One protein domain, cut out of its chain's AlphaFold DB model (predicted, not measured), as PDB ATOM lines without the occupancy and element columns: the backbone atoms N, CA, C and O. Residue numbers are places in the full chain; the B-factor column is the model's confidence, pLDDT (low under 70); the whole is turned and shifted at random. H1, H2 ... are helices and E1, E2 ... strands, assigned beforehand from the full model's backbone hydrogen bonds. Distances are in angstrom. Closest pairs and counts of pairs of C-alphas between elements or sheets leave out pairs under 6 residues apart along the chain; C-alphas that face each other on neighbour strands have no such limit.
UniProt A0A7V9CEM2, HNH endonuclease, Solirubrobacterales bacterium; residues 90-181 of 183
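This is residues 90 to 181 of the 183 residues of the protein "HNH endonuclease" of Solirubrobacterales bacterium (UniProt A0A7V9CEM2). A small sheet of two antiparallel strands, E1 and E2, makes the middle, with H4 packed over one face and H1 and H3 gathered on the other side, where they meet at a steep angle. H2 lies far out on the loop between E1 and H3, and H5 begins near E2 and points away from the sheet. The printed part has 92 residues with five named helices and two named strands, in the order H1, E1, H2, H3, E2, H4, H5, and its class is mixed, helices and strands. It is compact, with a radius of gyration of the C-alphas of 12.9 A and a rounded outline spanning 35 by 28 by 26 A.

The sheet is made of E1, residues 116 to 120, 13.2 A long, and E2, residues 149 to 153, 12.8 A long. E1 begins with C-alpha 116 at (93.546, 141.081, 120.354). H4 is residues 154 to 161, 10.6 A, and H3 is residues 139 to 146, 10.3 A. H1, the longest helix, is residues 90 to 99 and measures 14.3 A from C-alpha 90 at (89.884, 129.482, 122.358). H2 is residues 130 to 133, 5.7 A. H5 is residues 173 to 180, 10.8 A, and ends with C-alpha 180 at (98.259, 146.735, 141.912).

E1 and E2 are antiparallel neighbours, at 144 degrees between their directions. N 117 and O 152 are 2.8 A apart and N 150 and O 119 are 2.8 A apart, both within hydrogen-bond range. E1 and H4 have 4 pairs of C-alphas within 8 A, the closest being those of Leu 116 and Ala 154 at 6.2 A. E2 and H4 are near each other, with 6 pairs within 10 A. The closest C-alphas of H1 and E2 are those of Leu 97 and Leu 151, 7.6 A apart. H1 and H3 touch, the C-alphas of Leu 96 and Arg 143 being closest at 6.6 A, and run the same way at a steep tilt of 57 degrees. The closest C-alphas of E2 and H5 are those of Val 150 and His 173, at 6.0 A. H3 and H5 are close but not clearly touching, with C-alphas 146 and 173 at 7.4 A. H2 touches no helix and is apart from E2. Every O i to N i+4 pair is within hydrogen-bond range in H1, H3 and H4, and 3 of 4 are in H5, while H2 is too short for such a pair.

The C-alphas farthest apart, those of Arg 137 and Ile 164, are 36.2 A from each other. The printed part has no cut. The links from H1 to E1, 16 residues, and from H4 to H5, 11 residues, are long. The mean pLDDT of the printed part is 78.7, and residues 123 to 137 and 168 to 181 are under 70.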
ATOM      1  N   ARG A  90      90.814 128.340 122.285       86.94
ATOM      2  CA  ARG A  90      89.884 129.482 122.358       86.94
ATOM      3  C   ARG A  90      89.550 129.853 123.804       86.94
ATOM      4  O   ARG A  90      89.745 131.002 124.175       86.94
ATOM      5  N   ARG A  91      89.155 128.875 124.632       89.69
ATOM      6  CA  ARG A  91      88.864 129.105 126.061       89.69
ATOM      7  C   ARG A  91      90.065 129.649 126.831       89.69
ATOM      8  O   ARG A  91      89.918 130.566 127.621       89.69
ATOM      9  N   VAL A  92      91.253 129.082 126.610       89.56
ATOM     10  CA  VAL A  92      92.479 129.562 127.265       89.56
ATOM     11  C   VAL A  92      92.802 130.985 126.814       89.56
ATOM     12  O   VAL A  92      93.031 131.826 127.671       89.56
ATOM     13  N   LYS A  93      92.755 131.278 125.505       87.69
ATOM     14  CA  LYS A  93      92.968 132.639 124.987       87.69
ATOM     15  C   LYS A  93      92.017 133.626 125.662       87.69
ATOM     16  O   LYS A  93      92.470 134.657 126.128       87.69
ATOM     17  N   GLU A  94      90.732 133.305 125.751       89.94
ATOM     18  CA  GLU A  94      89.737 134.182 126.376       89.94
ATOM     19  C   GLU A  94      90.034 134.474 127.854       89.94
ATOM     20  O   GLU A  94      89.951 135.627 128.271       89.94
ATOM     21  N   ILE A  95      90.432 133.457 128.626       91.38
ATOM     22  CA  ILE A  95      90.846 133.637 130.025       91.38
ATOM     23  C   ILE A  95      92.042 134.589 130.107       91.38
ATOM     24  O   ILE A  95      91.985 135.569 130.841       91.38
ATOM     25  N   LEU A  96      93.086 134.342 129.312       90.75
ATOM     26  CA  LEU A  96      94.297 135.163 129.329       90.75
ATOM     27  C   LEU A  96      94.014 136.605 128.906       90.75
ATOM     28  O   LEU A  96      94.545 137.531 129.504       90.75
ATOM     29  N   LEU A  97      93.177 136.811 127.885       90.75
ATOM     30  CA  LEU A  97      92.789 138.153 127.447       90.75
ATOM     31  C   LEU A  97      92.096 138.921 128.571       90.75
ATOM     32  O   LEU A  97      92.393 140.094 128.771       90.75
ATOM     33  N   ARG A  98      91.186 138.261 129.296       90.75
ATOM     34  CA  ARG A  98      90.478 138.863 130.430       90.75
ATOM     35  C   ARG A  98      91.436 139.199 131.568       90.75
ATOM     36  O   ARG A  98      91.362 140.296 132.103       90.75
ATOM     37  N   GLU A  99      92.336 138.278 131.902       89.94
ATOM     38  CA  GLU A  99      93.373 138.495 132.917       89.94
ATOM     39  C   GLU A  99      94.291 139.664 132.525       89.94
ATOM     40  O   GLU A  99      94.631 140.475 133.378       89.94
ATOM     41  N   ALA A 100      94.592 139.822 131.231       87.75
ATOM     42  CA  ALA A 100      95.416 140.895 130.671       87.75
ATOM     43  C   ALA A 100      94.703 142.251 130.476       87.75
ATOM     44  O   ALA A 100      95.241 143.136 129.815       87.75
ATOM     45  N   GLY A 101      93.491 142.421 131.016       90.44
ATOM     46  CA  GLY A 101      92.724 143.672 130.954       90.44
ATOM     47  C   GLY A 101      91.774 143.801 129.758       90.44
ATOM     48  O   GLY A 101      90.981 144.735 129.705       90.44
ATOM     49  N   GLY A 102      91.796 142.864 128.805       92.62
ATOM     50  CA  GLY A 102      90.775 142.744 127.753       92.62
ATOM     51  C   GLY A 102      90.754 143.852 126.694       92.62
ATOM     52  O   GLY A 102      89.864 143.845 125.843       92.62
ATOM     53  N   ALA A 103      91.719 144.769 126.708       94.88
ATOM     54  CA  ALA A 103      91.802 145.894 125.786       94.88
ATOM     55  C   ALA A 103      93.224 146.087 125.243       94.88
ATOM     56  O   ALA A 103      94.209 145.716 125.877       94.88
ATOM     57  N   CYS A 104      93.333 146.692 124.062       94.56
ATOM     58  CA  CYS A 104      94.614 147.131 123.523       94.56
ATOM     59  C   CYS A 104      95.227 148.206 124.431       94.56
ATOM     60  O   CYS A 104      94.615 149.258 124.614       94.56
ATOM     61  N   VAL A 105      96.448 147.999 124.921       93.25
ATOM     62  CA  VAL A 105      97.138 148.974 125.783       93.25
ATOM     63  C   VAL A 105      97.515 150.261 125.044       93.25
ATOM     64  O   VAL A 105      97.665 151.307 125.661       93.25
ATOM     65  N   ALA A 106      97.638 150.204 123.713       92.12
ATOM     66  CA  ALA A 106      98.040 151.347 122.897       92.12
ATOM     67  C   ALA A 106      96.869 152.240 122.450       92.12
ATOM     68  O   ALA A 106      97.059 153.438 122.263       92.12
ATOM     69  N   CYS A 107      95.677 151.674 122.229       93.44
ATOM     70  CA  CYS A 107      94.536 152.415 121.667       93.44
ATOM     71  C   CYS A 107      93.185 152.140 122.344       93.44
ATOM     72  O   CYS A 107      92.163 152.655 121.899       93.44
ATOM     73  N   GLY A 108      93.139 151.294 123.376       94.06
ATOM     74  CA  GLY A 108      91.918 150.983 124.126       94.06
ATOM     75  C   GLY A 108      90.915 150.066 123.414       94.06
ATOM     76  O   GLY A 108      89.833 149.824 123.941       94.06
ATOM     77  N   TYR A 109      91.227 149.529 122.227       95.88
ATOM     78  CA  TYR A 109      90.311 148.632 121.511       95.88
ATOM     79  C   TYR A 109      89.941 147.400 122.356       95.88
ATOM     80  O   TYR A 109      90.817 146.608 122.689       95.88
ATOM     81  N   ALA A 110      88.644 147.208 122.622       95.38
ATOM     82  CA  ALA A 110      88.118 146.095 123.424       95.38
ATOM     83  C   ALA A 110      86.874 145.415 122.807       95.38
ATOM     84  O   ALA A 110      86.215 144.603 123.449       95.38
ATOM     85  N   ARG A 111      86.518 145.738 121.552       92.88
ATOM     86  CA  ARG A 111      85.260 145.259 120.934       92.88
ATOM     87  C   ARG A 111      85.280 143.781 120.545       92.88
ATOM     88  O   ARG A 111      84.227 143.160 120.463       92.88
ATOM     89  N   SER A 112      86.454 143.228 120.247       92.56
ATOM     90  CA  SER A 112      86.592 141.836 119.814       92.56
ATOM     91  C   SER A 112      87.874 141.207 120.337       92.56
ATOM     92  O   SER A 112      88.978 141.594 119.957       92.56
ATOM     93  N   SER A 113      87.720 140.156 121.140       88.94
ATOM     94  CA  SER A 113      88.819 139.310 121.619       88.94
ATOM     95  C   SER A 113      89.583 138.618 120.481       88.94
ATOM     96  O   SER A 113      90.759 138.279 120.624       88.94
ATOM     97  N   ALA A 114      88.937 138.423 119.326       89.62
ATOM     98  CA  ALA A 114      89.571 137.840 118.151       89.62
ATOM     99  C   ALA A 114      90.659 138.753 117.570       89.62
ATOM    100  O   ALA A 114      91.673 138.239 117.105       89.62
ATOM    101  N   ALA A 115      90.466 140.073 117.656       92.62
ATOM    102  CA  ALA A 115      91.394 141.076 117.143       92.62
ATOM    103  C   ALA A 115      92.492 141.466 118.146       92.62
ATOM    104  O   ALA A 115      93.294 142.341 117.838       92.62
ATOM    105  N   LEU A 116      92.524 140.851 119.334       92.88
ATOM    106  CA  LEU A 116      93.546 141.081 120.354       92.88
ATOM    107  C   LEU A 116      94.632 139.997 120.313       92.88
ATOM    108  O   LEU A 116      94.351 138.795 120.171       92.88
ATOM    109  N   HIS A 117      95.876 140.445 120.462       91.69
ATOM    110  CA  HIS A 117      97.102 139.667 120.335       91.69
ATOM    111  C   HIS A 117      98.057 139.992 121.485       91.69
ATOM    112  O   HIS A 117      98.198 141.149 121.877       91.69
ATOM    113  N   PHE A 118      98.709 138.958 122.011       91.38
ATOM    114  CA  PHE A 118      99.796 139.107 122.970       91.38
ATOM    115  C   PHE A 118     101.081 139.421 122.212       91.38
ATOM    116  O   PHE A 118     101.508 138.608 121.395       91.38
ATOM    117  N   HIS A 119     101.661 140.580 122.496       89.06
ATOM    118  CA  HIS A 119     102.934 141.023 121.947       89.06
ATOM    119  C   HIS A 119     104.002 140.968 123.039       89.06
ATOM    120  O   HIS A 119     103.796 141.500 124.132       89.06
ATOM    121  N   HIS A 120     105.120 140.302 122.762       86.88
ATOM    122  CA  HIS A 120     106.255 140.231 123.680       86.88
ATOM    123  C   HIS A 120     106.988 141.569 123.700       86.88
ATOM    124  O   HIS A 120     107.377 142.055 122.648       86.88
ATOM    125  N   LEU A 121     107.208 142.140 124.888       78.69
ATOM    126  CA  LEU A 121     108.008 143.366 125.022       78.69
ATOM    127  C   LEU A 121     109.496 143.125 124.744       78.69
ATOM    128  O   LEU A 121     110.178 144.010 124.243       78.69
ATOM    129  N   ASP A 122     109.977 141.925 125.066       75.88
ATOM    130  CA  ASP A 122     111.330 141.480 124.768       75.88
ATOM    131  C   ASP A 122     111.263 140.187 123.933       75.88
ATOM    132  O   ASP A 122     110.882 139.133 124.468       75.88
ATOM    133  N   PRO A 123     111.609 140.243 122.633       69.88
ATOM    134  CA  PRO A 123     111.651 139.079 121.755       69.88
ATOM    135  C   PRO A 123     112.550 137.943 122.265       69.88
ATOM    136  O   PRO A 123     112.262 136.780 121.968       69.88
ATOM    137  N   GLU A 124     113.589 138.237 123.055       66.81
ATOM    138  CA  GLU A 124     114.520 137.238 123.602       66.81
ATOM    139  C   GLU A 124     113.902 136.430 124.754       66.81
ATOM    140  O   GLU A 124     114.279 135.283 125.002       66.81
ATOM    141  N   THR A 125     112.874 136.967 125.419       65.06
ATOM    142  CA  THR A 125     112.166 136.273 126.513       65.06
ATOM    143  C   THR A 125     111.124 135.261 126.034       65.06
ATOM    144  O   THR A 125     110.531 134.534 126.853       65.06
ATOM    145  N   LYS A 126     110.896 135.202 124.713       63.66
ATOM    146  CA  LYS A 126     109.966 134.283 124.062       63.66
ATOM    147  C   LYS A 126     110.459 132.854 124.235       63.66
ATOM    148  O   LYS A 126     111.449 132.422 123.647       63.66
ATOM    149  N   SER A 127     109.726 132.072 125.017       57.06
ATOM    150  CA  SER A 127     110.073 130.670 125.217       57.06
ATOM    151  C   SER A 127     109.639 129.837 123.994       57.06
ATOM    152  O   SER A 127     108.508 129.364 123.883       57.06
ATOM    153  N   PHE A 128     110.554 129.642 123.033       47.12
ATOM    154  CA  PHE A 128     110.318 128.885 121.786       47.12
ATOM    155  C   PHE A 128     109.795 127.448 122.010       47.12
ATOM    156  O   PHE A 128     109.131 126.871 121.144       47.12
ATOM    157  N   SER A 129     110.008 126.871 123.196       41.19
ATOM    158  CA  SER A 129     109.563 125.516 123.552       41.19
ATOM    159  C   SER A 129     108.040 125.347 123.686       41.19
ATOM    160  O   SER A 129     107.550 124.224 123.821       41.19
ATOM    161  N   ILE A 130     107.260 126.428 123.598       46.91
ATOM    162  CA  ILE A 130     105.791 126.386 123.651       46.91
ATOM    163  C   ILE A 130     105.184 125.719 122.396       46.91
ATOM    164  O   ILE A 130     104.123 125.088 122.481       46.91
ATOM    165  N   ALA A 131     105.866 125.779 121.244       41.12
ATOM    166  CA  ALA A 131     105.352 125.245 119.979       41.12
ATOM    167  C   ALA A 131     105.399 123.705 119.890       41.12
ATOM    168  O   ALA A 131     104.500 123.102 119.304       41.12
ATOM    169  N   HIS A 132     106.397 123.060 120.508       38.75
ATOM    170  CA  HIS A 132     106.604 121.605 120.415       38.75
ATOM    171  C   HIS A 132     105.951 120.801 121.560       38.75
ATOM    172  O   HIS A 132     105.580 119.646 121.365       38.75
ATOM    173  N   GLY A 133     105.751 121.395 122.746       44.12
ATOM    174  CA  GLY A 133     105.322 120.669 123.958       44.12
ATOM    175  C   GLY A 133     103.819 120.659 124.264       44.12
ATOM    176  O   GLY A 133     103.385 120.043 125.240       44.12
ATOM    177  N   GLY A 134     103.001 121.337 123.458       46.75
ATOM    178  CA  GLY A 134     101.559 121.407 123.675       46.75
ATOM    179  C   GLY A 134     101.162 122.385 124.784       46.75
ATOM    180  O   GLY A 134     100.873 122.001 125.916       46.75
ATOM    181  N   VAL A 135     100.959 123.646 124.388       47.34
ATOM    182  CA  VAL A 135     100.183 124.686 125.112       47.34
ATOM    183  C   VAL A 135      98.840 124.160 125.647       47.34
ATOM    184  O   VAL A 135      98.238 124.710 126.564       47.34
ATOM    185  N   SER A 136      98.350 123.054 125.083       49.94
ATOM    186  CA  SER A 136      97.138 122.367 125.504       49.94
ATOM    187  C   SER A 136      97.174 121.817 126.937       49.94
ATOM    188  O   SER A 136      96.093 121.531 127.457       49.94
ATOM    189  N   ARG A 137      98.343 121.660 127.586       55.16
ATOM    190  CA  ARG A 137      98.443 120.917 128.859       55.16
ATOM    191  C   ARG A 137      98.414 121.737 130.151       55.16
ATOM    192  O   ARG A 137      97.896 121.216 131.131       55.16
ATOM    193  N   SER A 138      98.847 122.998 130.186       73.31
ATOM    194  CA  SER A 138      98.807 123.781 131.436       73.31
ATOM    195  C   SER A 138      98.476 125.247 131.192       73.31
ATOM    196  O   SER A 138      99.275 125.975 130.609       73.31
ATOM    197  N   ILE A 139      97.318 125.686 131.693       83.56
ATOM    198  CA  ILE A 139      96.937 127.103 131.706       83.56
ATOM    199  C   ILE A 139      97.959 127.959 132.470       83.56
ATOM    200  O   ILE A 139      98.202 129.080 132.057       83.56
ATOM    201  N   ALA A 140      98.615 127.397 133.495       84.94
ATOM    202  CA  ALA A 140      99.695 128.046 134.241       84.94
ATOM    203  C   ALA A 140     100.819 128.544 133.320       84.94
ATOM    204  O   ALA A 140     101.023 129.740 133.222       84.94
ATOM    205  N   ARG A 141     101.427 127.667 132.507       82.00
ATOM    206  CA  ARG A 141     102.449 128.091 131.528       82.00
ATOM    207  C   ARG A 141     101.951 129.134 130.531       82.00
ATOM    208  O   ARG A 141     102.719 129.968 130.073       82.00
ATOM    209  N   ALA A 142     100.676 129.058 130.152       83.75
ATOM    210  CA  ALA A 142     100.094 130.041 129.247       83.75
ATOM    211  C   ALA A 142      99.946 131.416 129.927       83.75
ATOM    212  O   ALA A 142     100.126 132.429 129.262       83.75
ATOM    213  N   ARG A 143      99.675 131.441 131.241       87.06
ATOM    214  CA  ARG A 143      99.708 132.652 132.072       87.06
ATOM    215  C   ARG A 143     101.126 133.180 132.240       87.06
ATOM    216  O   ARG A 143     101.327 134.362 132.014       87.06
ATOM    217  N   ASP A 144     102.094 132.315 132.542       85.31
ATOM    218  CA  ASP A 144     103.503 132.709 132.699       85.31
ATOM    219  C   ASP A 144     104.046 133.393 131.437       85.31
ATOM    220  O   ASP A 144     104.791 134.367 131.514       85.31
ATOM    221  N   GLU A 145     103.655 132.895 130.261       84.56
ATOM    222  CA  GLU A 145     104.008 133.521 128.989       84.56
ATOM    223  C   GLU A 145     103.229 134.823 128.761       84.56
ATOM    224  O   GLU A 145     103.830 135.838 128.422       84.56
ATOM    225  N   ALA A 146     101.909 134.828 128.985       86.56
ATOM    226  CA  ALA A 146     101.081 136.027 128.821       86.56
ATOM    227  C   ALA A 146     101.513 137.180 129.742       86.56
ATOM    228  O   ALA A 146     101.421 138.339 129.347       86.56
ATOM    229  N   ALA A 147     102.044 136.870 130.926       85.12
ATOM    230  CA  ALA A 147     102.545 137.840 131.894       85.12
ATOM    231  C   ALA A 147     103.743 138.658 131.362       85.12
ATOM    232  O   ALA A 147     103.964 139.787 131.800       85.12
ATOM    233  N   LYS A 148     104.501 138.116 130.398       84.81
ATOM    234  CA  LYS A 148     105.618 138.804 129.719       84.81
ATOM    235  C   LYS A 148     105.164 139.670 128.543       84.81
ATOM    236  O   LYS A 148     105.961 140.416 127.977       84.81
ATOM    237  N   CYS A 149     103.902 139.547 128.157       89.06
ATOM    238  CA  CYS A 149     103.348 140.213 126.995       89.06
ATOM    239  C   CYS A 149     102.530 141.442 127.394       89.06
ATOM    240  O   CYS A 149     102.059 141.582 128.525       89.06
ATOM    241  N   VAL A 150     102.309 142.308 126.413       90.81
ATOM    242  CA  VAL A 150     101.263 143.331 126.428       90.81
ATOM    243  C   VAL A 150     100.171 142.965 125.438       90.81
ATOM    244  O   VAL A 150     100.389 142.194 124.498       90.81
ATOM    245  N   LEU A 151      98.976 143.509 125.651       92.38
ATOM    246  CA  LEU A 151      97.839 143.227 124.793       92.38
ATOM    247  C   LEU A 151      97.656 144.318 123.742       92.38
ATOM    248  O   LEU A 151      97.445 145.477 124.081       92.38
ATOM    249  N   LEU A 152      97.699 143.947 122.463       93.94
ATOM    250  CA  LEU A 152      97.536 144.866 121.336       93.94
ATOM    251  C   LEU A 152      96.421 144.405 120.403       93.94
ATOM    252  O   LEU A 152      96.203 143.209 120.218       93.94
ATOM    253  N   CYS A 153      95.713 145.352 119.786       95.50
ATOM    254  CA  CYS A 153      94.841 145.022 118.662       95.50
ATOM    255  C   CYS A 153      95.670 144.725 117.406       95.50
ATOM    256  O   CYS A 153      96.824 145.137 117.321       95.50
ATOM    257  N   ALA A 154      95.078 144.052 116.420       94.25
ATOM    258  CA  ALA A 154      95.763 143.657 115.188       94.25
ATOM    259  C   ALA A 154      96.506 144.818 114.497       94.25
ATOM    260  O   ALA A 154      97.645 144.642 114.072       94.25
ATOM    261  N   ASN A 155      95.908 146.012 114.455       95.50
ATOM    262  CA  ASN A 155      96.531 147.184 113.834       95.50
ATOM    263  C   ASN A 155      97.722 147.693 114.653       95.50
ATOM    264  O   ASN A 155      98.816 147.806 114.119       95.50
ATOM    265  N   CYS A 156      97.541 147.934 115.957       94.31
ATOM    266  CA  CYS A 156      98.639 148.396 116.811       94.31
ATOM    267  C   CYS A 156      99.762 147.361 116.901       94.31
ATOM    268  O   CYS A 156     100.923 147.735 116.956       94.31
ATOM    269  N   HIS A 157      99.434 146.068 116.884       93.75
ATOM    270  CA  HIS A 157     100.427 145.004 116.817       93.75
ATOM    271  C   HIS A 157     101.244 145.101 115.523       93.75
ATOM    272  O   HIS A 157     102.465 145.050 115.574       93.75
ATOM    273  N   ALA A 158     100.596 145.277 114.367       91.69
ATOM    274  CA  ALA A 158     101.295 145.447 113.094       91.69
ATOM    275  C   ALA A 158     102.142 146.732 113.051       91.69
ATOM    276  O   ALA A 158     103.261 146.711 112.545       91.69
ATOM    277  N   GLU A 159     101.648 147.840 113.613       93.00
ATOM    278  CA  GLU A 159     102.403 149.096 113.736       93.00
ATOM    279  C   GLU A 159     103.656 148.935 114.606       93.00
ATOM    280  O   GLU A 159     104.689 149.516 114.293       93.00
ATOM    281  N   VAL A 160     103.583 148.149 115.684       89.88
ATOM    282  CA  VAL A 160     104.742 147.891 116.549       89.88
ATOM    283  C   VAL A 160     105.762 146.989 115.857       89.88
ATOM    284  O   VAL A 160     106.938 147.333 115.819       89.88
ATOM    285  N   GLU A 161     105.325 145.888 115.240       87.69
ATOM    286  CA  GLU A 161     106.213 144.982 114.488       87.69
ATOM    287  C   GLU A 161     106.904 145.684 113.305       87.69
ATOM    288  O   GLU A 161     108.029 145.349 112.947       87.69
ATOM    289  N   SER A 162     106.246 146.677 112.701       89.19
ATOM    290  CA  SER A 162     106.811 147.496 111.617       89.19
ATOM    291  C   SER A 162     107.610 148.712 112.103       89.19
ATOM    292  O   SER A 162     108.122 149.466 111.278       89.19
ATOM    293  N   GLY A 163     107.712 148.932 113.417       86.00
ATOM    294  CA  GLY A 163     108.423 150.071 114.005       86.00
ATOM    295  C   GLY A 163     107.731 151.432 113.839       86.00
ATOM    296  O   GLY A 163     108.288 152.446 114.250       86.00
ATOM    297  N   ILE A 164     106.517 151.474 113.278       88.12
ATOM    298  CA  ILE A 164     105.697 152.692 113.143       88.12
ATOM    299  C   ILE A 164     105.252 153.193 114.521       88.12
ATOM    300  O   ILE A 164     105.210 154.396 114.775       88.12
ATOM    301  N   ARG A 165     104.914 152.264 115.422       85.88
ATOM    302  CA  ARG A 165     104.512 152.561 116.798       85.88
ATOM    303  C   ARG A 165     105.561 152.057 117.772       85.88
ATOM    304  O   ARG A 165     105.892 150.878 117.782       85.88
ATOM    305  N   GLN A 166     105.986 152.925 118.679       82.06
ATOM    306  CA  GLN A 166     106.771 152.526 119.843       82.06
ATOM    307  C   GLN A 166     105.840 152.282 121.033       82.06
ATOM    308  O   GLN A 166     104.926 153.069 121.286       82.06
ATOM    309  N   LEU A 167     106.074 151.200 121.776       75.75
ATOM    310  CA  LEU A 167     105.330 150.900 123.005       75.75
ATOM    311  C   LEU A 167     105.806 151.728 124.212       75.75
ATOM    312  O   LEU A 167     105.195 151.658 125.269       75.75
ATOM    313  N   GLY A 168     106.848 152.556 124.075       67.56
ATOM    314  CA  GLY A 168     107.371 153.385 125.168       67.56
ATOM    315  C   GLY A 168     107.777 152.569 126.408       67.56
ATOM    316  O   GLY A 168     108.064 151.378 126.312       67.56
ATOM    317  N   SER A 169     107.767 153.197 127.591       61.84
ATOM    318  CA  SER A 169     107.984 152.537 128.898       61.84
ATOM    319  C   SER A 169     106.727 151.780 129.374       61.84
ATOM    320  O   SER A 169     106.292 151.900 130.520       61.84
ATOM    321  N   MET A 170     106.068 151.042 128.475       65.00
ATOM    322  CA  MET A 170     104.921 150.221 128.852       65.00
ATOM    323  C   MET A 170     105.385 149.026 129.679       65.00
ATOM    324  O   MET A 170     106.284 148.279 129.300       65.00
ATOM    325  N   ARG A 171     104.737 148.862 130.830       61.25
ATOM    326  CA  ARG A 171     104.961 147.752 131.746       61.25
ATOM    327  C   ARG A 171     104.284 146.488 131.213       61.25
ATOM    328  O   ARG A 171     103.168 146.557 130.698       61.25
ATOM    329  N   SER A 172     104.944 145.339 131.339       64.19
ATOM    330  CA  SER A 172     104.330 144.042 131.032       64.19
ATOM    331  C   SER A 172     103.112 143.798 131.926       64.19
ATOM    332  O   SER A 172     102.977 144.412 132.989       64.19
ATOM    333  N   HIS A 173     102.233 142.870 131.537       60.84
ATOM    334  CA  HIS A 173     101.095 142.499 132.384       60.84
ATOM    335  C   HIS A 173     101.529 142.115 133.807       60.84
ATOM    336  O   HIS A 173     100.926 142.578 134.772       60.84
ATOM    337  N   ARG A 174     102.646 141.388 133.947       61.88
ATOM    338  CA  ARG A 174     103.265 141.085 135.244       61.88
ATOM    339  C   ARG A 174     103.537 142.340 136.077       61.88
ATOM    340  O   ARG A 174     103.147 142.401 137.235       61.88
ATOM    341  N   GLN A 175     104.171 143.342 135.476       61.00
ATOM    342  CA  GLN A 175     104.557 144.581 136.153       61.00
ATOM    343  C   GLN A 175     103.357 145.470 136.523       61.00
ATOM    344  O   GLN A 175     103.474 146.309 137.414       61.00
ATOM    345  N   VAL A 176     102.220 145.320 135.837       60.44
ATOM    346  CA  VAL A 176     100.962 145.998 136.194       60.44
ATOM    347  C   VAL A 176     100.276 145.284 137.358       60.44
ATOM    348  O   VAL A 176      99.809 145.947 138.278       60.44
ATOM    349  N   VAL A 177     100.253 143.946 137.353       59.28
ATOM    350  CA  VAL A 177      99.657 143.148 138.437       59.28
ATOM    351  C   VAL A 177     100.453 143.292 139.738       59.28
ATOM    352  O   VAL A 177      99.855 143.555 140.773       59.28
ATOM    353  N   GLU A 178     101.787 143.213 139.689       60.81
ATOM    354  CA  GLU A 178     102.660 143.401 140.864       60.81
ATOM    355  C   GLU A 178     102.559 144.819 141.464       60.81
ATOM    356  O   GLU A 178     102.772 144.999 142.658       60.81
ATOM    357  N   ALA A 179     102.215 145.833 140.665       58.44
ATOM    358  CA  ALA A 179     102.021 147.203 141.149       58.44
ATOM    359  C   ALA A 179     100.625 147.459 141.750       58.44
ATOM    360  O   ALA A 179     100.438 148.461 142.437       58.44
ATOM    361  N   ALA A 180      99.645 146.594 141.464       56.41
ATOM    362  CA  ALA A 180      98.259 146.735 141.912       56.41
ATOM    363  C   ALA A 180      97.949 145.967 143.211       56.41
ATOM    364  O   ALA A 180      96.875 146.168 143.773       56.41
ATOM    365  N   ASP A 181      98.870 145.123 143.688       44.16
ATOM    366  CA  ASP A 181      98.717 144.311 144.901       44.16
ATOM    367  C   ASP A 181      99.910 144.537 145.856       44.16
ATOM    368  O   ASP A 181     100.878 143.772 145.837       44.16
TER     369      ASP A 181